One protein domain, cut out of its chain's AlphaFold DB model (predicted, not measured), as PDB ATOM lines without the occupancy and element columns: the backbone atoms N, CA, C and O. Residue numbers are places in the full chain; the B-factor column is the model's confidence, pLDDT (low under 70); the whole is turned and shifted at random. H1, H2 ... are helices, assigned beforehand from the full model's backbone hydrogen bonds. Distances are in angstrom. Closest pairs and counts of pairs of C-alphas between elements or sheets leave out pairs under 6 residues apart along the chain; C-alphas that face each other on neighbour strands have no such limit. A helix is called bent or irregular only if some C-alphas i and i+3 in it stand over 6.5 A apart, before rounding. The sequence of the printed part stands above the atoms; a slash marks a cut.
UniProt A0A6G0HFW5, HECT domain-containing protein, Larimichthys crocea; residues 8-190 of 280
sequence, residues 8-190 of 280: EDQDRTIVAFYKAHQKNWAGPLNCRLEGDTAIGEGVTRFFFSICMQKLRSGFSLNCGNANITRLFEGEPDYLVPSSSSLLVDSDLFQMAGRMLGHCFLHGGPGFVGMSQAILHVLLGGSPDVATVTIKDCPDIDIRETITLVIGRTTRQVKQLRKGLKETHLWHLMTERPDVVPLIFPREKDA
ATOM      1  N   GLU A   8       1.535  62.277 -46.548       86.88
ATOM      2  CA  GLU A   8       1.505  61.950 -45.122       86.88
ATOM      3  C   GLU A   8       0.096  61.559 -44.653       86.88
ATOM      4  O   GLU A   8      -0.065  60.563 -43.946       86.88
ATOM      5  N   ASP A   9      -0.940  62.292 -45.063       86.75
ATOM      6  CA  ASP A   9      -2.327  62.006 -44.674       86.75
ATOM      7  C   ASP A   9      -2.853  60.722 -45.335       86.75
ATOM      8  O   ASP A   9      -3.519  59.899 -44.690       86.75
ATOM      9  N   GLN A  10      -2.450  60.478 -46.587       86.50
ATOM     10  CA  GLN A  10      -2.704  59.212 -47.276       86.50
ATOM     11  C   GLN A  10      -2.083  58.033 -46.512       86.50
ATOM     12  O   GLN A  10      -2.767  57.047 -46.216       86.50
ATOM     13  N   ASP A  11      -0.812  58.149 -46.119       90.81
ATOM     14  CA  ASP A  11      -0.110  57.098 -45.381       90.81
ATOM     15  C   ASP A  11      -0.703  56.880 -43.986       90.81
ATOM     16  O   ASP A  11      -0.874  55.735 -43.563       90.81
ATOM     17  N   ARG A  12      -1.105  57.948 -43.286       89.00
ATOM     18  CA  ARG A  12      -1.828  57.852 -42.008       89.00
ATOM     19  C   ARG A  12      -3.144  57.099 -42.157       89.00
ATOM     20  O   ARG A  12      -3.458  56.262 -41.309       89.00
ATOM     21  N   THR A  13      -3.884  57.338 -43.237       90.06
ATOM     22  CA  THR A  13      -5.137  56.629 -43.531       90.06
ATOM     23  C   THR A  13      -4.896  55.137 -43.765       90.06
ATOM     24  O   THR A  13      -5.596  54.301 -43.187       90.06
ATOM     25  N   ILE A  14      -3.873  54.780 -44.549       91.25
ATOM     26  CA  ILE A  14      -3.480  53.380 -44.786       91.25
ATOM     27  C   ILE A  14      -3.079  52.708 -43.467       91.25
ATOM     28  O   ILE A  14      -3.550  51.614 -43.142       91.25
ATOM     29  N   VAL A  15      -2.247  53.373 -42.666       91.56
ATOM     30  CA  VAL A  15      -1.773  52.861 -41.375       91.56
ATOM     31  C   VAL A  15      -2.938  52.653 -40.410       91.56
ATOM     32  O   VAL A  15      -3.062  51.581 -39.818       91.56
ATOM     33  N   ALA A  16      -3.838  53.629 -40.284       90.81
ATOM     34  CA  ALA A  16      -5.032  53.511 -39.453       90.81
ATOM     35  C   ALA A  16      -5.925  52.347 -39.911       90.81
ATOM     36  O   ALA A  16      -6.396  51.558 -39.084       90.81
ATOM     37  N   PHE A  17      -6.099  52.178 -41.227       91.56
ATOM     38  CA  PHE A  17      -6.879  51.084 -41.798       91.56
ATOM     39  C   PHE A  17      -6.324  49.709 -41.401       91.56
ATOM     40  O   PHE A  17      -7.109  48.845 -40.998       91.56
ATOM     41  N   TYR A  18      -5.007  49.502 -41.486       93.12
ATOM     42  CA  TYR A  18      -4.378  48.212 -41.175       93.12
ATOM     43  C   TYR A  18      -4.097  47.995 -39.683       93.12
ATOM     44  O   TYR A  18      -3.979  46.851 -39.240       93.12
ATOM     45  N   LYS A  19      -4.054  49.056 -38.870       91.94
ATOM     46  CA  LYS A  19      -3.983  48.941 -37.403       91.94
ATOM     47  C   LYS A  19      -5.335  48.636 -36.754       91.94
ATOM     48  O   LYS A  19      -5.354  48.132 -35.631       91.94
ATOM     49  N   ALA A  20      -6.447  48.858 -37.456       89.44
ATOM     50  CA  ALA A  20      -7.784  48.508 -36.977       89.44
ATOM     51  C   ALA A  20      -7.888  47.027 -36.554       89.44
ATOM     52  O   ALA A  20      -7.331  46.135 -37.196       89.44
ATOM     53  N   HIS A  21      -8.604  46.770 -35.463       83.31
ATOM     54  CA  HIS A  21      -8.796  45.426 -34.915       83.31
ATOM     55  C   HIS A  21     -10.035  44.752 -35.522       83.31
ATOM     56  O   HIS A  21     -10.950  45.435 -35.973       83.31
ATOM     57  N   GLN A  22     -10.065  43.411 -35.496       73.75
ATOM     58  CA  GLN A  22     -11.246  42.591 -35.825       73.75
ATOM     59  C   GLN A  22     -11.842  42.826 -37.227       73.75
ATOM     60  O   GLN A  22     -13.053  42.759 -37.422       73.75
ATOM     61  N   LYS A  23     -10.993  43.075 -38.227       82.88
ATOM     62  CA  LYS A  23     -11.427  43.100 -39.628       82.88
ATOM     63  C   LYS A  23     -11.477  41.698 -40.218       82.88
ATOM     64  O   LYS A  23     -10.583  40.888 -39.984       82.88
ATOM     65  N   ASN A  24     -12.491  41.452 -41.043       85.81
ATOM     66  CA  ASN A  24     -12.499  40.308 -41.943       85.81
ATOM     67  C   ASN A  24     -11.636  40.627 -43.173       85.81
ATOM     68  O   ASN A  24     -12.116  41.238 -44.123       85.81
ATOM     69  N   TRP A  25     -10.365  40.227 -43.141       88.19
ATOM     70  CA  TRP A  25      -9.413  40.478 -44.231       88.19
ATOM     71  C   TRP A  25      -9.700  39.670 -45.503       88.19
ATOM     72  O   TRP A  25      -9.252  40.058 -46.574       88.19
ATOM     73  N   ALA A  26     -10.454  38.572 -45.398       85.00
ATOM     74  CA  ALA A  26     -10.901  37.788 -46.550       85.00
ATOM     75  C   ALA A  26     -12.201  38.333 -47.173       85.00
ATOM     76  O   ALA A  26     -12.648  37.840 -48.203       85.00
ATOM     77  N   GLY A  27     -12.839  39.322 -46.536       83.31
ATOM     78  CA  GLY A  27     -14.019  39.985 -47.079       83.31
ATOM     79  C   GLY A  27     -13.681  40.906 -48.258       83.31
ATOM     80  O   GLY A  27     -12.522  41.299 -48.413       83.31
ATOM     81  N   PRO A  28     -14.681  41.286 -49.074       78.94
ATOM     82  CA  PRO A  28     -14.480  42.201 -50.193       78.94
ATOM     83  C   PRO A  28     -13.959  43.560 -49.707       78.94
ATOM     84  O   PRO A  28     -14.501  44.150 -48.766       78.94
ATOM     85  N   LEU A  29     -12.909  44.064 -50.361       81.44
ATOM     86  CA  LEU A  29     -12.369  45.387 -50.076       81.44
ATOM     87  C   LEU A  29     -13.170  46.455 -50.825       81.44
ATOM     88  O   LEU A  29     -13.036  46.622 -52.032       81.44
ATOM     89  N   ASN A  30     -13.946  47.245 -50.085       75.94
ATOM     90  CA  ASN A  30     -14.600  48.430 -50.634       75.94
ATOM     91  C   ASN A  30     -13.644  49.623 -50.577       75.94
ATOM     92  O   ASN A  30     -13.645  50.398 -49.618       75.94
ATOM     93  N   CYS A  31     -12.801  49.746 -51.601       75.50
ATOM     94  CA  CYS A  31     -11.918  50.890 -51.767       75.50
ATOM     95  C   CYS A  31     -12.604  51.982 -52.599       75.50
ATOM     96  O   CYS A  31     -13.119  51.726 -53.686       75.50
ATOM     97  N   ARG A  32     -12.583  53.215 -52.090       77.81
ATOM     98  CA  ARG A  32     -12.975  54.418 -52.828       77.81
ATOM     99  C   ARG A  32     -11.824  55.413 -52.795       77.81
ATOM    100  O   ARG A  32     -11.278  55.696 -51.718       77.81
ATOM    101  N   LEU A  33     -11.477  55.937 -53.963       75.94
ATOM    102  CA  LEU A  33     -10.528  57.036 -54.103       75.94
ATOM    103  C   LEU A  33     -11.329  58.335 -54.108       75.94
ATOM    104  O   LEU A  33     -12.105  58.584 -55.020       75.94
ATOM    105  N   GLU A  34     -11.229  59.122 -53.040       70.94
ATOM    106  CA  GLU A  34     -11.929  60.407 -52.982       70.94
ATOM    107  C   GLU A  34     -11.175  61.431 -53.841       70.94
ATOM    108  O   GLU A  34      -9.946  61.446 -53.863       70.94
ATOM    109  N   GLY A  35     -11.922  62.229 -54.610       61.41
ATOM    110  CA  GLY A  35     -11.373  63.070 -55.682       61.41
ATOM    111  C   GLY A  35     -11.443  62.439 -57.079       61.41
ATOM    112  O   GLY A  35     -11.265  63.158 -58.056       61.41
ATOM    113  N   ASP A  36     -11.786  61.153 -57.171       58.59
ATOM    114  CA  ASP A  36     -12.059  60.432 -58.415       58.59
ATOM    115  C   ASP A  36     -13.436  59.735 -58.315       58.59
ATOM    116  O   ASP A  36     -13.883  59.358 -57.229       58.59
ATOM    117  N   THR A  37     -14.174  59.599 -59.419       57.84
ATOM    118  CA  THR A  37     -15.481  58.899 -59.424       57.84
ATOM    119  C   THR A  37     -15.343  57.386 -59.601       57.84
ATOM    120  O   THR A  37     -16.347  56.676 -59.614       57.84
ATOM    121  N   ALA A  38     -14.113  56.887 -59.741       65.75
ATOM    122  CA  ALA A  38     -13.834  55.485 -60.000       65.75
ATOM    123  C   ALA A  38     -14.143  54.582 -58.790       65.75
ATOM    124  O   ALA A  38     -13.722  54.833 -57.657       65.75
ATOM    125  N   ILE A  39     -14.859  53.490 -59.060       73.44
ATOM    126  CA  ILE A  39     -15.138  52.378 -58.143       73.44
ATOM    127  C   ILE A  39     -14.946  51.089 -58.951       73.44
ATOM    128  O   ILE A  39     -15.319  51.048 -60.122       73.44
ATOM    129  N   GLY A  40     -14.387  50.045 -58.340       81.44
ATOM    130  CA  GLY A  40     -14.268  48.720 -58.955       81.44
ATOM    131  C   GLY A  40     -12.910  48.062 -58.730       81.44
ATOM    132  O   GLY A  40     -12.067  48.573 -57.994       81.44
ATOM    133  N   GLU A  41     -12.696  46.930 -59.402       83.56
ATOM    134  CA  GLU A  41     -11.488  46.103 -59.273       83.56
ATOM    135  C   GLU A  41     -10.196  46.887 -59.527       83.56
ATOM    136  O   GLU A  41      -9.250  46.783 -58.750       83.56
ATOM    137  N   GLY A  42     -10.163  47.759 -60.539       83.44
ATOM    138  CA  GLY A  42      -8.980  48.578 -60.832       83.44
ATOM    139  C   GLY A  42      -8.555  49.479 -59.665       83.44
ATOM    140  O   GLY A  42      -7.364  49.670 -59.427       83.44
ATOM    141  N   VAL A  43      -9.517  49.982 -58.885       85.38
ATOM    142  CA  VAL A  43      -9.256  50.810 -57.696       85.38
ATOM    143  C   VAL A  43      -8.696  49.969 -56.547       85.38
ATOM    144  O   VAL A  43      -7.775  50.396 -55.846       85.38
ATOM    145  N   THR A  44      -9.225  48.759 -56.369       87.69
ATOM    146  CA  THR A  44      -8.721  47.781 -55.397       87.69
ATOM    147  C   THR A  44      -7.281  47.374 -55.720       87.69
ATOM    148  O   THR A  44      -6.420  47.425 -54.839       87.69
ATOM    149  N   ARG A  45      -6.988  47.071 -56.990       89.44
ATOM    150  CA  ARG A  45      -5.639  46.740 -57.481       89.44
ATOM    151  C   ARG A  45      -4.650  47.870 -57.224       89.44
ATOM    152  O   ARG A  45      -3.606  47.651 -56.611       89.44
ATOM    153  N   PHE A  46      -5.038  49.094 -57.579       87.62
ATOM    154  CA  PHE A  46      -4.233  50.288 -57.339       87.62
ATOM    155  C   PHE A  46      -3.902  50.486 -55.854       87.62
ATOM    156  O   PHE A  46      -2.752  50.762 -55.497       87.62
ATOM    157  N   PHE A  47      -4.888  50.304 -54.971       90.06
ATOM    158  CA  PHE A  47      -4.682  50.400 -53.528       90.06
ATOM    159  C   PHE A  47      -3.675  49.362 -53.015       90.06
ATOM    160  O   PHE A  47      -2.787  49.706 -52.231       90.06
ATOM    161  N   PHE A  48      -3.768  48.109 -53.471       91.75
ATOM    162  CA  PHE A  48      -2.815  47.066 -53.090       91.75
ATOM    163  C   PHE A  48      -1.402  47.331 -53.618       91.75
ATOM    164  O   PHE A  48      -0.448  47.182 -52.850       91.75
ATOM    165  N   SER A  49      -1.251  47.821 -54.855       89.31
ATOM    166  CA  SER A  49       0.057  48.242 -55.376       89.31
ATOM    167  C   SER A  49       0.671  49.366 -54.545       89.31
ATOM    168  O   SER A  49       1.857  49.305 -54.223       89.31
ATOM    169  N   ILE A  50      -0.114  50.364 -54.118       89.50
ATOM    170  CA  ILE A  50       0.386  51.404 -53.204       89.50
ATOM    171  C   ILE A  50       0.829  50.791 -51.875       89.50
ATOM    172  O   ILE A  50       1.911  51.115 -51.389       89.50
ATOM    173  N   CYS A  51       0.032  49.894 -51.295       91.62
ATOM    174  CA  CYS A  51       0.377  49.232 -50.039       91.62
ATOM    175  C   CYS A  51       1.724  48.496 -50.136       91.62
ATOM    176  O   CYS A  51       2.598  48.699 -49.293       91.62
ATOM    177  N   MET A  52       1.924  47.687 -51.181       91.12
ATOM    178  CA  MET A  52       3.182  46.957 -51.382       91.12
ATOM    179  C   MET A  52       4.354  47.899 -51.673       91.12
ATOM    180  O   MET A  52       5.436  47.732 -51.104       91.12
ATOM    181  N   GLN A  53       4.130  48.944 -52.473       89.25
ATOM    182  CA  GLN A  53       5.129  49.978 -52.730       89.25
ATOM    183  C   GLN A  53       5.575  50.649 -51.425       89.25
ATOM    184  O   GLN A  53       6.776  50.779 -51.200       89.25
ATOM    185  N   LYS A  54       4.644  51.014 -50.533       91.00
ATOM    186  CA  LYS A  54       4.937  51.656 -49.240       91.00
ATOM    187  C   LYS A  54       5.652  50.729 -48.259       91.00
ATOM    188  O   LYS A  54       6.532  51.189 -47.534       91.00
ATOM    189  N   LEU A  55       5.358  49.426 -48.263       91.25
ATOM    190  CA  LEU A  55       6.148  48.458 -47.491       91.25
ATOM    191  C   LEU A  55       7.611  48.416 -47.952       91.25
ATOM    192  O   LEU A  55       8.498  48.259 -47.113       91.25
ATOM    193  N   ARG A  56       7.870  48.580 -49.257       86.44
ATOM    194  CA  ARG A  56       9.221  48.547 -49.836       86.44
ATOM    195  C   ARG A  56       9.970  49.878 -49.708       86.44
ATOM    196  O   ARG A  56      11.139  49.880 -49.341       86.44
ATOM    197  N   SER A  57       9.334  51.004 -50.035       86.06
ATOM    198  CA  SER A  57       9.988  52.324 -50.077       86.06
ATOM    199  C   SER A  57       9.909  53.097 -48.756       86.06
ATOM    200  O   SER A  57      10.756  53.960 -48.498       86.06
ATOM    201  N   GLY A  58       8.943  52.750 -47.902       88.44
ATOM    202  CA  GLY A  58       8.651  53.397 -46.628       88.44
ATOM    203  C   GLY A  58       7.391  54.265 -46.660       88.44
ATOM    204  O   GLY A  58       6.851  54.601 -47.715       88.44
ATOM    205  N   PHE A  59       6.939  54.645 -45.467       89.62
ATOM    206  CA  PHE A  59       5.784  55.512 -45.241       89.62
ATOM    207  C   PHE A  59       6.244  56.914 -44.847       89.62
ATOM    208  O   PHE A  59       7.163  57.064 -44.046       89.62
ATOM    209  N   SER A  60       5.574  57.946 -45.338       86.38
ATOM    210  CA  SER A  60       5.708  59.339 -44.917       86.38
ATOM    211  C   SER A  60       5.064  59.545 -43.542       86.38
ATOM    212  O   SER A  60       4.044  60.206 -43.398       86.38
ATOM    213  N   LEU A  61       5.656  58.925 -42.519       80.19
ATOM    214  CA  LEU A  61       5.273  59.060 -41.116       80.19
ATOM    215  C   LEU A  61       6.388  59.784 -40.376       80.19
ATOM    216  O   LEU A  61       7.547  59.371 -40.452       80.19
ATOM    217  N   ASN A  62       6.028  60.812 -39.615       67.62
ATOM    218  CA  ASN A  62       6.971  61.601 -38.832       67.62
ATOM    219  C   ASN A  62       7.345  60.891 -37.512       67.62
ATOM    220  O   ASN A  62       7.069  61.369 -36.411       67.62
ATOM    221  N   CYS A  63       7.920  59.690 -37.611       59.03
ATOM    222  CA  CYS A  63       8.413  58.928 -36.469       59.03
ATOM    223  C   CYS A  63       9.914  59.189 -36.281       59.03
ATOM    224  O   CYS A  63      10.748  58.550 -36.914       59.03
ATOM    225  N   GLY A  64      10.267  60.113 -35.381       51.47
ATOM    226  CA  GLY A  64      11.649  60.278 -34.908       51.47
ATOM    227  C   GLY A  64      12.598  61.002 -35.872       51.47
ATOM    228  O   GLY A  64      13.696  60.515 -36.121       51.47
ATOM    229  N   ASN A  65      12.201  62.179 -36.373       53.38
ATOM    230  CA  ASN A  65      12.988  63.082 -37.239       53.38
ATOM    231  C   ASN A  65      13.297  62.579 -38.663       53.38
ATOM    232  O   ASN A  65      14.003  63.264 -39.404       53.38
ATOM    233  N   ALA A  66      12.769  61.426 -39.078       58.91
ATOM    234  CA  ALA A  66      12.847  60.966 -40.461       58.91
ATOM    235  C   ALA A  66      11.556  61.315 -41.217       58.91
ATOM    236  O   ALA A  66      10.463  60.973 -40.773       58.91
ATOM    237  N   ASN A  67      11.684  61.931 -42.397       72.25
ATOM    238  CA  ASN A  67      10.539  62.203 -43.283       72.25
ATOM    239  C   ASN A  67       9.917  60.918 -43.862       72.25
ATOM    240  O   ASN A  67       8.794  60.947 -44.360       72.25
ATOM    241  N   ILE A  68      10.660  59.804 -43.843       83.38
ATOM    242  CA  ILE A  68      10.223  58.498 -44.339       83.38
ATOM    243  C   ILE A  68      10.596  57.431 -43.309       83.38
ATOM    244  O   ILE A  68      11.766  57.228 -42.993       83.38
ATOM    245  N   THR A  69       9.586  56.716 -42.835       86.69
ATOM    246  CA  THR A  69       9.691  55.566 -41.946       86.69
ATOM    247  C   THR A  69       9.744  54.282 -42.770       86.69
ATOM    248  O   THR A  69       8.753  53.889 -43.392       86.69
ATOM    249  N   ARG A  70      10.894  53.602 -42.773       87.19
ATOM    250  CA  ARG A  70      11.073  52.309 -43.450       87.19
ATOM    251  C   ARG A  70      10.885  51.160 -42.469       87.19
ATOM    252  O   ARG A  70      11.483  51.149 -41.400       87.19
ATOM    253  N   LEU A  71      10.049  50.191 -42.841       88.25
ATOM    254  CA  LEU A  71       9.854  48.971 -42.050       88.25
ATOM    255  C   LEU A  71      10.884  47.900 -42.399       88.25
ATOM    256  O   LEU A  71      11.254  47.116 -41.532       88.25
ATOM    257  N   PHE A  72      11.348  47.880 -43.647       86.81
ATOM    258  CA  PHE A  72      12.343  46.938 -44.136       86.81
ATOM    259  C   PHE A  72      13.543  47.692 -44.703       86.81
ATOM    260  O   PHE A  72      13.390  48.725 -45.355       86.81
ATOM    261  N   GLU A  73      14.735  47.179 -44.425       81.62
ATOM    262  CA  GLU A  73      16.018  47.766 -44.806       81.62
ATOM    263  C   GLU A  73      16.906  46.679 -45.424       81.62
ATOM    264  O   GLU A  73      16.763  45.503 -45.090       81.62
ATOM    265  N   GLY A  74      17.813  47.060 -46.324       75.38
ATOM    266  CA  GLY A  74      18.738  46.138 -46.988       75.38
ATOM    267  C   GLY A  74      18.731  46.257 -48.512       75.38
ATOM    268  O   GLY A  74      18.057  47.113 -49.088       75.38
ATOM    269  N   GLU A  75      19.512  45.392 -49.153       73.25
ATOM    270  CA  GLU A  75      19.575  45.260 -50.611       73.25
ATOM    271  C   GLU A  75      18.415  44.397 -51.155       73.25
ATOM    272  O   GLU A  75      17.791  43.653 -50.388       73.25
ATOM    273  N   PRO A  76      18.106  44.459 -52.468       69.31
ATOM    274  CA  PRO A  76      17.161  43.535 -53.100       69.31
ATOM    275  C   PRO A  76      17.523  42.069 -52.808       69.31
ATOM    276  O   PRO A  76      18.690  41.704 -52.886       69.31
ATOM    277  N   ASP A  77      16.528  41.241 -52.467       75.12
ATOM    278  CA  ASP A  77      16.662  39.859 -51.946       75.12
ATOM    279  C   ASP A  77      17.269  39.703 -50.534       75.12
ATOM    280  O   ASP A  77      17.331  38.586 -50.010       75.12
ATOM    281  N   TYR A  78      17.626  40.803 -49.866       80.12
ATOM    282  CA  TYR A  78      18.187  40.814 -48.509       80.12
ATOM    283  C   TYR A  78      17.446  41.770 -47.568       80.12
ATOM    284  O   TYR A  78      18.010  42.221 -46.570       80.12
ATOM    285  N   LEU A  79      16.172  42.069 -47.843       80.62
ATOM    286  CA  LEU A  79      15.376  42.935 -46.977       80.62
ATOM    287  C   LEU A  79      15.135  42.275 -45.614       80.62
ATOM    288  O   LEU A  79      14.607  41.160 -45.527       80.62
ATOM    289  N   VAL A  80      15.481  42.997 -44.548       82.94
ATOM    290  CA  VAL A  80      15.269  42.606 -43.150       82.94
ATOM    291  C   VAL A  80      14.395  43.631 -42.416       82.94
ATOM    292  O   VAL A  80      14.429  44.815 -42.755       82.94
ATOM    293  N   PRO A  81      13.595  43.222 -41.412       84.94
ATOM    294  CA  PRO A  81      12.833  44.158 -40.589       84.94
ATOM    295  C   PRO A  81      13.750  45.149 -39.859       84.94
ATOM    296  O   PRO A  81      14.765  44.748 -39.292       84.94
ATOM    297  N   SER A  82      13.367  46.424 -39.810       83.31
ATOM    298  CA  SER A  82      14.125  47.459 -39.103       83.31
ATOM    299  C   SER A  82      14.243  47.152 -37.604       83.31
ATOM    300  O   SER A  82      13.308  46.674 -36.951       83.31
ATOM    301  N   SER A  83      15.405  47.456 -37.026       75.06
ATOM    302  CA  SER A  83      15.698  47.208 -35.607       75.06
ATOM    303  C   SER A  83      15.085  48.244 -34.648       75.06
ATOM    304  O   SER A  83      15.194  48.092 -33.432       75.06
ATOM    305  N   SER A  84      14.415  49.275 -35.175       78.50
ATOM    306  CA  SER A  84      13.843  50.371 -34.389       78.50
ATOM    307  C   SER A  84      12.745  49.906 -33.424       78.50
ATOM    308  O   SER A  84      11.711  49.371 -33.834       78.50
ATOM    309  N   SER A  85      12.939  50.174 -32.127       76.31
ATOM    310  CA  SER A  85      11.963  49.856 -31.077       76.31
ATOM    311  C   SER A  85      10.653  50.624 -31.241       76.31
ATOM    312  O   SER A  85       9.595  50.054 -31.002       76.31
ATOM    313  N   LEU A  86      10.699  51.865 -31.740       81.69
ATOM    314  CA  LEU A  86       9.514  52.707 -31.958       81.69
ATOM    315  C   LEU A  86       8.507  52.063 -32.919       81.69
ATOM    316  O   LEU A  86       7.295  52.159 -32.717       81.69
ATOM    317  N   LEU A  87       9.008  51.386 -33.956       84.50
ATOM    318  CA  LEU A  87       8.169  50.716 -34.951       84.50
ATOM    319  C   LEU A  87       7.484  49.486 -34.361       84.50
ATOM    320  O   LEU A  87       6.324  49.204 -34.665       84.50
ATOM    321  N   VAL A  88       8.206  48.784 -33.490       84.12
ATOM    322  CA  VAL A  88       7.688  47.634 -32.760       84.12
ATOM    323  C   VAL A  88       6.658  48.073 -31.729       84.12
ATOM    324  O   VAL A  88       5.570  47.513 -31.680       84.12
ATOM    325  N   ASP A  89       6.948  49.096 -30.931       85.62
ATOM    326  CA  ASP A  89       6.024  49.596 -29.910       85.62
ATOM    327  C   ASP A  89       4.750  50.197 -30.532       85.62
ATOM    328  O   ASP A  89       3.698  50.230 -29.901       85.62
ATOM    329  N   SER A  90       4.818  50.590 -31.807       87.00
ATOM    330  CA  SER A  90       3.683  51.071 -32.598       87.00
ATOM    331  C   SER A  90       2.952  49.977 -33.393       87.00
ATOM    332  O   SER A  90       2.088  50.317 -34.206       87.00
ATOM    333  N   ASP A  91       3.276  48.693 -33.204       90.00
ATOM    334  CA  ASP A  91       2.693  47.538 -33.915       90.00
ATOM    335  C   ASP A  91       2.750  47.643 -35.457       90.00
ATOM    336  O   ASP A  91       1.923  47.071 -36.177       90.00
ATOM    337  N   LEU A  92       3.741  48.354 -36.007       91.25
ATOM    338  CA  LEU A  92       3.836  48.569 -37.455       91.25
ATOM    339  C   LEU A  92       4.229  47.298 -38.218       91.25
ATOM    340  O   LEU A  92       3.820  47.115 -39.362       91.25
ATOM    341  N   PHE A  93       4.943  46.367 -37.584       90.62
ATOM    342  CA  PHE A  93       5.210  45.063 -38.194       90.62
ATOM    343  C   PHE A  93       3.967  44.172 -38.208       90.62
ATOM    344  O   PHE A  93       3.764  43.419 -39.156       90.62
ATOM    345  N   GLN A  94       3.087  44.295 -37.208       92.56
ATOM    346  CA  GLN A  94       1.798  43.607 -37.231       92.56
ATOM    347  C   GLN A  94       0.919  44.151 -38.359       92.56
ATOM    348  O   GLN A  94       0.336  43.376 -39.117       92.56
ATOM    349  N   MET A  95       0.879  45.475 -38.504       94.31
ATOM    350  CA  MET A  95       0.236  46.148 -39.628       94.31
ATOM    351  C   MET A  95       0.789  45.652 -40.973       94.31
ATOM    352  O   MET A  95       0.002  45.301 -41.848       94.31
ATOM    353  N   ALA A  96       2.113  45.547 -41.126       93.62
ATOM    354  CA  ALA A  96       2.730  45.004 -42.337       93.62
ATOM    355  C   ALA A  96       2.277  43.563 -42.618       93.62
ATOM    356  O   ALA A  96       1.932  43.239 -43.748       93.62
ATOM    357  N   GLY A  97       2.182  42.711 -41.592       92.44
ATOM    358  CA  GLY A  97       1.724  41.327 -41.748       92.44
ATOM    359  C   GLY A  97       0.270  41.235 -42.214       92.44
ATOM    360  O   GLY A  97      -0.059  40.413 -43.067       92.44
ATOM    361  N   ARG A  98      -0.595  42.122 -41.702       94.31
ATOM    362  CA  ARG A  98      -1.982  42.259 -42.177       94.31
ATOM    363  C   ARG A  98      -2.028  42.731 -43.624       94.31
ATOM    364  O   ARG A  98      -2.802  42.199 -44.404       94.31
ATOM    365  N   MET A  99      -1.188  43.697 -43.980       94.38
ATOM    366  CA  MET A  99      -1.114  44.272 -45.322       94.38
ATOM    367  C   MET A  99      -0.674  43.238 -46.365       94.38
ATOM    368  O   MET A  99      -1.322  43.109 -47.399       94.38
ATOM    369  N   LEU A 100       0.354  42.442 -46.052       92.81
ATOM    370  CA  LEU A 100       0.809  41.320 -46.880       92.81
ATOM    371  C   LEU A 100      -0.281  40.259 -47.052       92.81
ATOM    372  O   LEU A 100      -0.588  39.853 -48.169       92.81
ATOM    373  N   GLY A 101      -0.891  39.838 -45.940       91.19
ATOM    374  CA  GLY A 101      -1.953  38.839 -45.966       91.19
ATOM    375  C   GLY A 101      -3.170  39.286 -46.760       91.19
ATOM    376  O   GLY A 101      -3.676  38.540 -47.587       91.19
ATOM    377  N   HIS A 102      -3.599  40.524 -46.548       93.19
ATOM    378  CA  HIS A 102      -4.723  41.108 -47.262       93.19
ATOM    379  C   HIS A 102      -4.441  41.223 -48.765       93.19
ATOM    380  O   HIS A 102      -5.285  40.825 -49.556       93.19
ATOM    381  N   CYS A 103      -3.248  41.678 -49.163       91.56
ATOM    382  CA  CYS A 103      -2.853  41.745 -50.572       91.56
ATOM    383  C   CYS A 103      -2.934  40.371 -51.249       91.56
ATOM    384  O   CYS A 103      -3.571  40.221 -52.289       91.56
ATOM    385  N   PHE A 104      -2.361  39.346 -50.615       90.00
ATOM    386  CA  PHE A 104      -2.342  37.997 -51.171       90.00
ATOM    387  C   PHE A 104      -3.740  37.373 -51.295       90.00
ATOM    388  O   PHE A 104      -4.045  36.747 -52.307       90.00
ATOM    389  N   LEU A 105      -4.610  37.558 -50.294       89.88
ATOM    390  CA  LEU A 105      -5.979  37.020 -50.313       89.88
ATOM    391  C   LEU A 105      -6.812  37.530 -51.498       89.88
ATOM    392  O   LEU A 105      -7.714  36.831 -51.948       89.88
ATOM    393  N   HIS A 106      -6.495  38.723 -52.004       89.44
ATOM    394  CA  HIS A 106      -7.169  39.351 -53.144       89.44
ATOM    395  C   HIS A 106      -6.379  39.213 -54.456       89.44
ATOM    396  O   HIS A 106      -6.639  39.933 -55.414       89.44
ATOM    397  N   GLY A 107      -5.407  38.293 -54.516       86.12
ATOM    398  CA  GLY A 107      -4.630  38.013 -55.729       86.12
ATOM    399  C   GLY A 107      -3.617  39.098 -56.102       86.12
ATOM    400  O   GLY A 107      -3.182  39.154 -57.250       86.12
ATOM    401  N   GLY A 108      -3.263  39.968 -55.156       86.38
ATOM    402  CA  GLY A 108      -2.316  41.052 -55.375       86.38
ATOM    403  C   GLY A 108      -0.850  40.628 -55.404       86.38
ATOM    404  O   GLY A 108      -0.521  39.456 -55.197       86.38
ATOM    405  N   PRO A 109       0.052  41.586 -55.679       86.19
ATOM    406  CA  PRO A 109       1.469  41.301 -55.846       86.19
ATOM    407  C   PRO A 109       2.108  40.774 -54.557       86.19
ATOM    408  O   PRO A 109       1.769  41.189 -53.444       86.19
ATOM    409  N   GLY A 110       3.068  39.863 -54.729       85.50
ATOM    410  CA  GLY A 110       3.910  39.364 -53.647       85.50
ATOM    411  C   GLY A 110       4.912  40.414 -53.159       85.50
ATOM    412  O   GLY A 110       5.278  41.351 -53.872       85.50
ATOM    413  N   PHE A 111       5.407  40.237 -51.937       88.88
ATOM    414  CA  PHE A 111       6.445  41.088 -51.368       88.88
ATOM    415  C   PHE A 111       7.828  40.592 -51.778       88.88
ATOM    416  O   PHE A 111       8.407  39.688 -51.170       88.88
ATOM    417  N   VAL A 112       8.330  41.197 -52.850       85.50
ATOM    418  CA  VAL A 112       9.605  40.848 -53.475       85.50
ATOM    419  C   VAL A 112      10.778  41.217 -52.569       85.50
ATOM    420  O   VAL A 112      10.835  42.318 -52.017       85.50
ATOM    421  N   GLY A 113      11.757  40.317 -52.474       76.00
ATOM    422  CA  GLY A 113      13.084  40.653 -51.961       76.00
ATOM    423  C   GLY A 113      13.285  40.476 -50.454       76.00
ATOM    424  O   GLY A 113      14.284  40.955 -49.916       76.00
ATOM    425  N   MET A 114      12.371  39.794 -49.753       83.75
ATOM    426  CA  MET A 114      12.567  39.446 -48.341       83.75
ATOM    427  C   MET A 114      13.721  38.447 -48.168       83.75
ATOM    428  O   MET A 114      13.798  37.433 -48.867       83.75
ATOM    429  N   SER A 115      14.585  38.707 -47.181       82.19
ATOM    430  CA  SER A 115      15.697  37.820 -46.838       82.19
ATOM    431  C   SER A 115      15.214  36.404 -46.519       82.19
ATOM    432  O   SER A 115      14.283  36.194 -45.736       82.19
ATOM    433  N   GLN A 116      15.906  35.410 -47.073       79.44
ATOM    434  CA  GLN A 116      15.589  33.996 -46.864       79.44
ATOM    435  C   GLN A 116      15.756  33.568 -45.400       79.44
ATOM    436  O   GLN A 116      14.985  32.741 -44.915       79.44
ATOM    437  N   ALA A 117      16.704  34.167 -44.671       75.25
ATOM    438  CA  ALA A 117      16.879  33.914 -43.242       75.25
ATOM    439  C   ALA A 117      15.679  34.435 -42.434       75.25
ATOM    440  O   ALA A 117      15.165  33.743 -41.554       75.25
ATOM    441  N   ILE A 118      15.171  35.623 -42.783       82.25
ATOM    442  CA  ILE A 118      13.958  36.174 -42.168       82.25
ATOM    443  C   ILE A 118      12.746  35.313 -42.501       82.25
ATOM    444  O   ILE A 118      11.962  35.033 -41.600       82.25
ATOM    445  N   LEU A 119      12.607  34.840 -43.743       81.81
ATOM    446  CA  LEU A 119      11.533  33.919 -44.117       81.81
ATOM    447  C   LEU A 119      11.607  32.603 -43.343       81.81
ATOM    448  O   LEU A 119      10.583  32.141 -42.853       81.81
ATOM    449  N   HIS A 120      12.796  32.025 -43.161       79.56
ATOM    450  CA  HIS A 120      12.974  30.802 -42.376       79.56
ATOM    451  C   HIS A 120      12.476  30.974 -40.934       79.56
ATOM    452  O   HIS A 120      11.675  30.176 -40.441       79.56
ATOM    453  N   VAL A 121      12.893  32.057 -40.274       80.25
ATOM    454  CA  VAL A 121      12.480  32.365 -38.897       80.25
ATOM    455  C   VAL A 121      10.999  32.733 -38.838       80.25
ATOM    456  O   VAL A 121      10.276  32.282 -37.945       80.25
ATOM    457  N   LEU A 122      10.514  33.497 -39.822       82.25
ATOM    458  CA  LEU A 122       9.103  33.824 -39.969       82.25
ATOM    459  C   LEU A 122       8.284  32.547 -40.047       82.25
ATOM    460  O   LEU A 122       7.319  32.459 -39.300       82.25
ATOM    461  N   LEU A 123       8.706  31.556 -40.842       79.50
ATOM    462  CA  LEU A 123       8.073  30.248 -41.055       79.50
ATOM    463  C   LEU A 123       8.274  29.246 -39.898       79.50
ATOM    464  O   LEU A 123       7.649  28.192 -39.880       79.50
ATOM    465  N   GLY A 124       9.010  29.621 -38.850       71.75
ATOM    466  CA  GLY A 124       9.107  28.851 -37.601       71.75
ATOM    467  C   GLY A 124      10.316  27.954 -37.501       71.75
ATOM    468  O   GLY A 124      10.414  27.189 -36.545       71.75
ATOM    469  N   GLY A 125      11.244  28.107 -38.435       71.06
ATOM    470  CA  GLY A 125      12.586  27.603 -38.277       71.06
ATOM    471  C   GLY A 125      13.306  28.254 -37.095       71.06
ATOM    472  O   GLY A 125      13.009  29.388 -36.697       71.06
ATOM    473  N   SER A 126      14.245  27.507 -36.516       66.44
ATOM    474  CA  SER A 126      15.134  28.046 -35.491       66.44
ATOM    475  C   SER A 126      16.064  29.091 -36.121       66.44
ATOM    476  O   SER A 126      16.590  28.841 -37.209       66.44
ATOM    477  N   PRO A 127      16.337  30.219 -35.440       62.50
ATOM    478  CA  PRO A 127      17.418  31.129 -35.814       62.50
ATOM    479  C   PRO A 127      18.757  30.418 -36.060       62.50
ATOM    480  O   PRO A 127      19.521  30.851 -36.913       62.50
ATOM    481  N   ASP A 128      19.006  29.307 -35.359       57.16
ATOM    482  CA  ASP A 128      20.264  28.549 -35.404       57.16
ATOM    483  C   ASP A 128      20.398  27.650 -36.647       57.16
ATOM    484  O   ASP A 128      21.495  27.200 -36.970       57.16
ATOM    485  N   VAL A 129      19.281  27.354 -37.328       55.28
ATOM    486  CA  VAL A 129      19.206  26.426 -38.480       55.28
ATOM    487  C   VAL A 129      18.881  27.168 -39.783       55.28
ATOM    488  O   VAL A 129      18.904  26.571 -40.861       55.28
ATOM    489  N   ALA A 130      18.616  28.476 -39.714       55.16
ATOM    490  CA  ALA A 130      18.475  29.309 -40.899       55.16
ATOM    491  C   ALA A 130      19.739  29.165 -41.757       55.16
ATOM    492  O   ALA A 130      20.847  29.380 -41.268       55.16
ATOM    493  N   THR A 131      19.590  28.771 -43.026       51.59
ATOM    494  CA  THR A 131      20.701  28.681 -43.979       51.59
ATOM    495  C   THR A 131      21.229  30.086 -44.256       51.59
ATOM    496  O   THR A 131      20.785  30.778 -45.167       51.59
ATOM    497  N   VAL A 132      22.158  30.505 -43.406       52.38
ATOM    498  CA  VAL A 132      22.949  31.726 -43.506       52.38
ATOM    499  C   VAL A 132      24.183  31.357 -44.339       52.38
ATOM    500  O   VAL A 132      24.997  30.532 -43.931       52.38
ATOM    501  N   THR A 133      24.272  31.846 -45.572       46.34
ATOM    502  CA  THR A 133      25.260  31.425 -46.586       46.34
ATOM    503  C   THR A 133      26.397  32.421 -46.758       46.34
ATOM    504  O   THR A 133      26.058  33.485 -47.196       46.34
ATOM    505  N   ILE A 134      27.698  32.095 -46.631       44.59
ATOM    506  CA  ILE A 134      28.956  32.923 -46.748       44.59
ATOM    507  C   ILE A 134      29.102  34.081 -47.813       44.59
ATOM    508  O   ILE A 134      30.157  34.698 -47.900       44.59
ATOM    509  N   LYS A 135      28.070  34.535 -48.544       51.50
ATOM    510  CA  LYS A 135      27.829  36.005 -48.706       51.50
ATOM    511  C   LYS A 135      27.370  36.663 -47.376       51.50
ATOM    512  O   LYS A 135      27.508  37.858 -47.169       51.50
ATOM    513  N   ASP A 136      26.948  35.801 -46.469       41.16
ATOM    514  CA  ASP A 136      26.660  35.791 -45.044       41.16
ATOM    515  C   ASP A 136      27.851  35.108 -44.315       41.16
ATOM    516  O   ASP A 136      27.796  33.972 -43.853       41.16
ATOM    517  N   CYS A 137      28.994  35.785 -44.399       38.28
ATOM    518  CA  CYS A 137      30.228  35.748 -43.602       38.28
ATOM    519  C   CYS A 137      30.822  34.448 -42.967       38.28
ATOM    520  O   CYS A 137      30.179  33.788 -42.153       38.28
ATOM    521  N   PRO A 138      32.128  34.162 -43.195       33.72
ATOM    522  CA  PRO A 138      32.897  33.106 -42.517       33.72
ATOM    523  C   PRO A 138      33.572  33.552 -41.203       33.72
ATOM    524  O   PRO A 138      34.289  32.765 -40.587       33.72
ATOM    525  N   ASP A 139      33.373  34.802 -40.782       42.50
ATOM    526  CA  ASP A 139      33.929  35.358 -39.550       42.50
ATOM    527  C   ASP A 139      33.020  35.024 -38.351       42.50
ATOM    528  O   ASP A 139      31.806  35.253 -38.395       42.50
ATOM    529  N   ILE A 140      33.593  34.462 -37.282       48.41
ATOM    530  CA  ILE A 140      32.857  34.066 -36.071       48.41
ATOM    531  C   ILE A 140      32.190  35.285 -35.413       48.41
ATOM    532  O   ILE A 140      31.049  35.162 -34.958       48.41
ATOM    533  N   ASP A 141      32.825  36.459 -35.474       50.22
ATOM    534  CA  ASP A 141      32.312  37.703 -34.885       50.22
ATOM    535  C   ASP A 141      31.138  38.287 -35.706       50.22
ATOM    536  O   ASP A 141      30.192  38.890 -35.181       50.22
ATOM    537  N   ILE A 142      31.128  38.048 -37.022       50.94
ATOM    538  CA  ILE A 142      30.052  38.498 -37.922       50.94
ATOM    539  C   ILE A 142      28.880  37.510 -37.912       50.94
ATOM    540  O   ILE A 142      27.726  37.929 -37.991       50.94
ATOM    541  N   ARG A 143      29.132  36.211 -37.724       47.97
ATOM    542  CA  ARG A 143      28.073  35.221 -37.493       47.97
ATOM    543  C   ARG A 143      27.325  35.495 -36.190       47.97
ATOM    544  O   ARG A 143      26.099  35.459 -36.194       47.97
ATOM    545  N   GLU A 144      28.032  35.843 -35.111       53.47
ATOM    546  CA  GLU A 144      27.382  36.352 -33.897       53.47
ATOM    547  C   GLU A 144      26.567  37.611 -34.196       53.47
ATOM    548  O   GLU A 144      25.432  37.712 -33.742       53.47
ATOM    549  N   THR A 145      27.065  38.522 -35.037       53.19
ATOM    550  CA  THR A 145      26.309  39.708 -35.473       53.19
ATOM    551  C   THR A 145      25.043  39.354 -36.268       53.19
ATOM    552  O   THR A 145      24.013  39.990 -36.068       53.19
ATOM    553  N   ILE A 146      25.055  38.327 -37.119       53.00
ATOM    554  CA  ILE A 146      23.871  37.868 -37.865       53.00
ATOM    555  C   ILE A 146      22.862  37.193 -36.931       53.00
ATOM    556  O   ILE A 146      21.675  37.524 -36.977       53.00
ATOM    557  N   THR A 147      23.312  36.327 -36.020       54.41
ATOM    558  CA  THR A 147      22.463  35.779 -34.952       54.41
ATOM    559  C   THR A 147      21.914  36.901 -34.067       54.41
ATOM    560  O   THR A 147      20.751  36.861 -33.668       54.41
ATOM    561  N   LEU A 148      22.692  37.961 -33.826       57.00
ATOM    562  CA  LEU A 148      22.241  39.174 -33.150       57.00
ATOM    563  C   LEU A 148      21.234  39.960 -33.993       57.00
ATOM    564  O   LEU A 148      20.292  40.474 -33.414       57.00
ATOM    565  N   VAL A 149      21.360  40.068 -35.318       57.25
ATOM    566  CA  VAL A 149      20.371  40.744 -36.185       57.25
ATOM    567  C   VAL A 149      19.063  39.956 -36.219       57.25
ATOM    568  O   VAL A 149      17.996  40.538 -36.026       57.25
ATOM    569  N   ILE A 150      19.116  38.633 -36.367       61.78
ATOM    570  CA  ILE A 150      17.936  37.758 -36.286       61.78
ATOM    571  C   ILE A 150      17.325  37.811 -34.872       61.78
ATOM    572  O   ILE A 150      16.110  37.952 -34.706       61.78
ATOM    573  N   GLY A 151      18.158  37.796 -33.831       61.16
ATOM    574  CA  GLY A 151      17.748  37.955 -32.435       61.16
ATOM    575  C   GLY A 151      17.095  39.315 -32.161       61.16
ATOM    576  O   GLY A 151      16.021  39.385 -31.563       61.16
ATOM    577  N   ARG A 152      17.681  40.403 -32.673       63.59
ATOM    578  CA  ARG A 152      17.176  41.784 -32.567       63.59
ATOM    579  C   ARG A 152      15.895  41.998 -33.361       63.59
ATOM    580  O   ARG A 152      15.077  42.809 -32.944       63.59
ATOM    581  N   THR A 153      15.711  41.273 -34.466       66.06
ATOM    582  CA  THR A 153      14.501  41.332 -35.303       66.06
ATOM    583  C   THR A 153      13.430  40.324 -34.888       66.06
ATOM    584  O   THR A 153      12.328  40.315 -35.433       66.06
ATOM    585  N   THR A 154      13.685  39.495 -33.872       75.31
ATOM    586  CA  THR A 154      12.738  38.461 -33.431       75.31
ATOM    587  C   THR A 154      11.397  39.054 -32.993       75.31
ATOM    588  O   THR A 154      10.348  38.458 -33.247       75.31
ATOM    589  N   ARG A 155      11.384  40.232 -32.349       77.88
ATOM    590  CA  ARG A 155      10.131  40.887 -31.922       77.88
ATOM    591  C   ARG A 155       9.324  41.380 -33.134       77.88
ATOM    592  O   ARG A 155       8.109  41.197 -33.169       77.88
ATOM    593  N   GLN A 156      10.008  41.897 -34.147       82.06
ATOM    594  CA  GLN A 156       9.482  42.364 -35.426       82.06
ATOM    595  C   GLN A 156       8.876  41.197 -36.206       82.06
ATOM    596  O   GLN A 156       7.714  41.251 -36.598       82.06
ATOM    597  N   VAL A 157       9.624  40.100 -36.355       81.56
ATOM    598  CA  VAL A 157       9.167  38.877 -37.030       81.56
ATOM    599  C   VAL A 157       7.958  38.277 -36.309       81.56
ATOM    600  O   VAL A 157       6.997  37.860 -36.954       81.56
ATOM    601  N   LYS A 158       7.940  38.292 -34.970       85.88
ATOM    602  CA  LYS A 158       6.771  37.865 -34.182       85.88
ATOM    603  C   LYS A 158       5.539  38.732 -34.452       85.88
ATOM    604  O   LYS A 158       4.446  38.182 -34.577       85.88
ATOM    605  N   GLN A 159       5.689  40.052 -34.558       88.88
ATOM    606  CA  GLN A 159       4.581  40.944 -34.911       88.88
ATOM    607  C   GLN A 159       4.112  40.734 -36.352       88.88
ATOM    608  O   GLN A 159       2.911  40.594 -36.572       88.88
ATOM    609  N   LEU A 160       5.035  40.613 -37.309       88.06
ATOM    610  CA  LEU A 160       4.717  40.289 -38.701       88.06
ATOM    611  C   LEU A 160       3.910  38.989 -38.789       88.06
ATOM    612  O   LEU A 160       2.820  38.959 -39.360       88.06
ATOM    613  N   ARG A 161       4.385  37.937 -38.114       89.62
ATOM    614  CA  ARG A 161       3.676  36.661 -37.978       89.62
ATOM    615  C   ARG A 161       2.292  36.834 -37.355       89.62
ATOM    616  O   ARG A 161       1.353  36.188 -37.804       89.62
ATOM    617  N   LYS A 162       2.144  37.667 -36.321       90.81
ATOM    618  CA  LYS A 162       0.840  37.943 -35.693       90.81
ATOM    619  C   LYS A 162      -0.142  38.526 -36.716       90.81
ATOM    620  O   LYS A 162      -1.260  38.032 -36.800       90.81
ATOM    621  N   GLY A 163       0.294  39.482 -37.538       88.50
ATOM    622  CA  GLY A 163      -0.526  40.042 -38.619       88.50
ATOM    623  C   GLY A 163      -0.902  39.012 -39.689       88.50
ATOM    624  O   GLY A 163      -2.051  38.952 -40.112       88.50
ATOM    625  N   LEU A 164       0.036  38.138 -40.066       91.00
ATOM    626  CA  LEU A 164      -0.208  37.040 -41.014       91.00
ATOM    627  C   LEU A 164      -1.152  35.958 -40.463       91.00
ATOM    628  O   LEU A 164      -1.846  35.288 -41.222       91.00
ATOM    629  N   LYS A 165      -1.184  35.756 -39.142       90.25
ATOM    630  CA  LYS A 165      -2.150  34.856 -38.493       90.25
ATOM    631  C   LYS A 165      -3.560  35.426 -38.527       90.25
ATOM    632  O   LYS A 165      -4.500  34.680 -38.771       90.25
ATOM    633  N   GLU A 166      -3.704  36.733 -38.323       90.69
ATOM    634  CA  GLU A 166      -5.006  37.410 -38.370       90.69
ATOM    635  C   GLU A 166      -5.636  37.390 -39.770       90.69
ATOM    636  O   GLU A 166      -6.851  37.490 -39.881       90.69
ATOM    637  N   THR A 167      -4.835  37.226 -40.825       88.56
ATOM    638  CA  THR A 167      -5.297  37.070 -42.215       88.56
ATOM    639  C   THR A 167      -5.408  35.608 -42.656       88.56
ATOM    640  O   THR A 167      -5.671  35.348 -43.822       88.56
ATOM    641  N   HIS A 168      -5.166  34.640 -41.766       88.06
ATOM    642  CA  HIS A 168      -5.052  33.205 -42.073       88.06
ATOM    643  C   HIS A 168      -3.927  32.808 -43.046       88.06
ATOM    644  O   HIS A 168      -3.670  31.615 -43.213       88.06
ATOM    645  N   LEU A 169      -3.183  33.768 -43.608       87.62
ATOM    646  CA  LEU A 169      -2.085  33.493 -44.533       87.62
ATOM    647  C   LEU A 169      -0.986  32.646 -43.883       87.62
ATOM    648  O   LEU A 169      -0.375  31.800 -44.528       87.62
ATOM    649  N   TRP A 170      -0.773  32.827 -42.579       88.06
ATOM    650  CA  TRP A 170       0.139  31.991 -41.805       88.06
ATOM    651  C   TRP A 170      -0.194  30.495 -41.901       88.06
ATOM    652  O   TRP A 170       0.698  29.690 -42.148       88.06
ATOM    653  N   HIS A 171      -1.468  30.134 -41.714       86.50
ATOM    654  CA  HIS A 171      -1.913  28.741 -41.753       86.50
ATOM    655  C   HIS A 171      -1.747  28.152 -43.153       86.50
ATOM    656  O   HIS A 171      -1.208  27.056 -43.297       86.50
ATOM    657  N   LEU A 172      -2.098  28.934 -44.179       86.75
ATOM    658  CA  LEU A 172      -1.907  28.539 -45.569       86.75
ATOM    659  C   LEU A 172      -0.435  28.234 -45.867       86.75
ATOM    660  O   LEU A 172      -0.139  27.163 -46.371       86.75
ATOM    661  N   MET A 173       0.499  29.115 -45.501       88.50
ATOM    662  CA  MET A 173       1.930  28.876 -45.742       88.50
ATOM    663  C   MET A 173       2.468  27.640 -45.016       88.50
ATOM    664  O   MET A 173       3.371  26.980 -45.523       88.50
ATOM    665  N   THR A 174       1.937  27.325 -43.828       85.44
ATOM    666  CA  THR A 174       2.352  26.128 -43.082       85.44
ATOM    667  C   THR A 174       1.801  24.835 -43.676       85.44
ATOM    668  O   THR A 174       2.489  23.821 -43.650       85.44
ATOM    669  N   GLU A 175       0.582  24.860 -44.215       87.88
ATOM    670  CA  GLU A 175      -0.063  23.689 -44.824       87.88
ATOM    671  C   GLU A 175       0.352  23.489 -46.290       87.88
ATOM    672  O   GLU A 175       0.371  22.364 -46.788       87.88
ATOM    673  N   ARG A 176       0.708  24.579 -46.977       86.38
ATOM    674  CA  ARG A 176       1.028  24.650 -48.407       86.38
ATOM    675  C   ARG A 176       2.350  25.404 -48.630       86.38
ATOM    676  O   ARG A 176       2.341  26.581 -48.994       86.38
ATOM    677  N   PRO A 177       3.517  24.765 -48.442       84.94
ATOM    678  CA  PRO A 177       4.810  25.422 -48.662       84.94
ATOM    679  C   PRO A 177       5.019  25.928 -50.103       84.94
ATOM    680  O   PRO A 177       5.810  26.842 -50.323       84.94
ATOM    681  N   ASP A 178       4.285  25.376 -51.076       84.38
ATOM    682  CA  ASP A 178       4.276  25.791 -52.483       84.38
ATOM    683  C   ASP A 178       3.776  27.227 -52.701       84.38
ATOM    684  O   ASP A 178       4.111  27.834 -53.715       84.38
ATOM    685  N   VAL A 179       3.022  27.802 -51.756       87.06
ATOM    686  CA  VAL A 179       2.536  29.188 -51.873       87.06
ATOM    687  C   VAL A 179       3.557  30.226 -51.406       87.06
ATOM    688  O   VAL A 179       3.425  31.405 -51.726       87.06
ATOM    689  N   VAL A 180       4.594  29.819 -50.666       85.75
ATOM    690  CA  VAL A 180       5.592  30.746 -50.106       85.75
ATOM    691  C   VAL A 180       6.305  31.553 -51.202       85.75
ATOM    692  O   VAL A 180       6.384  32.772 -51.046       85.75
ATOM    693  N   PRO A 181       6.752  30.959 -52.329       85.00
ATOM    694  CA  PRO A 181       7.361  31.717 -53.424       85.00
ATOM    695  C   PRO A 181       6.400  32.679 -54.138       85.00
ATOM    696  O   PRO A 181       6.865  33.599 -54.800       85.00
ATOM    697  N   LEU A 182       5.079  32.493 -54.009       84.81
ATOM    698  CA  LEU A 182       4.078  33.410 -54.568       84.81
ATOM    699  C   LEU A 182       3.898  34.650 -53.683       84.81
ATOM    700  O   LEU A 182       3.708  35.756 -54.181       84.81
ATOM    701  N   ILE A 183       3.975  34.467 -52.362       86.56
ATOM    702  CA  ILE A 183       3.838  35.547 -51.374       86.56
ATOM    703  C   ILE A 183       5.145  36.336 -51.255       86.56
ATOM    704  O   ILE A 183       5.121  37.560 -51.143       86.56
ATOM    705  N   PHE A 184       6.279  35.634 -51.274       86.50
ATOM    706  CA  PHE A 184       7.622  36.185 -51.098       86.50
ATOM    707  C   PHE A 184       8.549  35.768 -52.252       86.50
ATOM    708  O   PHE A 184       9.489  34.991 -52.046       86.50
ATOM    709  N   PRO A 185       8.284  36.241 -53.482       85.25
ATOM    710  CA  PRO A 185       9.121  35.935 -54.635       85.25
ATOM    711  C   PRO A 185      10.513  36.561 -54.499       85.25
ATOM    712  O   PRO A 185      10.697  37.614 -53.876       85.25
ATOM    713  N   ARG A 186      11.508  35.932 -55.131       81.94
ATOM    714  CA  ARG A 186      12.829  36.550 -55.319       81.94
ATOM    715  C   ARG A 186      12.781  37.569 -56.449       81.94
ATOM    716  O   ARG A 186      11.967  37.441 -57.361       81.94
ATOM    717  N   GLU A 187      13.699  38.528 -56.447       78.44
ATOM    718  CA  GLU A 187      13.752  39.594 -57.456       78.44
ATOM    719  C   GLU A 187      13.850  39.031 -58.885       78.44
ATOM    720  O   GLU A 187      13.146  39.485 -59.786       78.44
ATOM    721  N   LYS A 188      14.655  37.979 -59.080       75.62
ATOM    722  CA  LYS A 188      14.784  37.285 -60.375       75.62
ATOM    723  C   LYS A 188      13.466  36.666 -60.869       75.62
ATOM    724  O   LYS A 188      13.193  36.697 -62.067       75.62
ATOM    725  N   ASP A 189      12.652  36.151 -59.951       74.69
ATOM    726  CA  ASP A 189      11.414  35.423 -60.246       74.69
ATOM    727  C   ASP A 189      10.224  36.394 -60.382       74.69
ATOM    728  O   ASP A 189       9.212  36.067 -60.990       74.69
ATOM    729  N   ALA A 190      10.367  37.622 -59.871       76.31
ATOM    730  CA  ALA A 190       9.417  38.724 -60.016       76.31
ATOM    731  C   ALA A 190       9.650  39.575 -61.282       76.31
ATOM    732  O   ALA A 190       9.098  40.677 -61.410       76.31
TER     733      ALA A 190
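This is residues 8 to 190 of the 280 residues of the protein "HECT domain-containing protein" of Larimichthys crocea (UniProt A0A6G0HFW5). Two helical pieces crossing at close range, H4 and arm H6b of the bent helix H6, make the core; H1 and H2 pack on H4, H5 packs on H6b, and H7 and H8 fold back on each other after it. Arm H6a reaches away from this body to one end of the longest axis, and long loops join several helices. The printed part has 183 residues with eight named helices, H1 to H8 in order, and no named strand: all helix. It is compact, with a radius of gyration of the C-alphas of 16.7 A and spans of 59 by 41 by 31 A.

Find C-alpha 8 at (1.505, 61.950, -45.122), where H1 begins, residues 8 to 19, 16.1 A long. H2 is residues 41 to 57, 24.2 A; H3 85 to 89; H4 92 to 105, 19.9 A; H5 116 to 122. H6, residues 140 to 166, was assigned as one helix by its hydrogen bonds but is bent, with C-alphas 152 and 155 7.1 A apart; its arms are H6a, 140 to 152, and H6b, 155 to 166. H7 is 169 to 175; H8, 177 to 183, ends at C-alpha 183 (3.838, 35.547, -51.374) and is only just irregular, C-alphas 178 and 181 being 6.7 A apart.

Look first at H6, the hub: H6b touches H4, closest C-alphas Gly 97 and Gly 163, 4.1 A, at 37 degrees, only just steep, the same way. H1 touches H4 about perpendicular at 78 degrees, Tyr 18 to Met 95, C-alphas 5.3 A. H2 touches H4 with residues 48 to 55 alone, closest C-alphas Phe 48 and Cys 103, 5.9 A. H5 touches H6b, closest C-alphas Leu 122 and Val 157, 5.8 A; H3 only just touches H6b, with 3 pairs of C-alphas within 8 A. H7 only just touches H6b and H8, each only at the corner, with 3 pairs. H6a and H1 are apart. Every O i to N i+4 pair is within hydrogen-bond range in H1 to H5, H6a, H6b and H7; H8 has 1 of 3, and 3 of 4 O i to N i+3 pairs.

The C-alphas of Thr 37 and Ile 140, the two farthest apart, are 59.1 A apart. The printed part has no cut; the links H1 to H2, H2 to H3 and H5 to H6 are long. Low confidence, under 70, falls on 38 residues, among them 126 to 153.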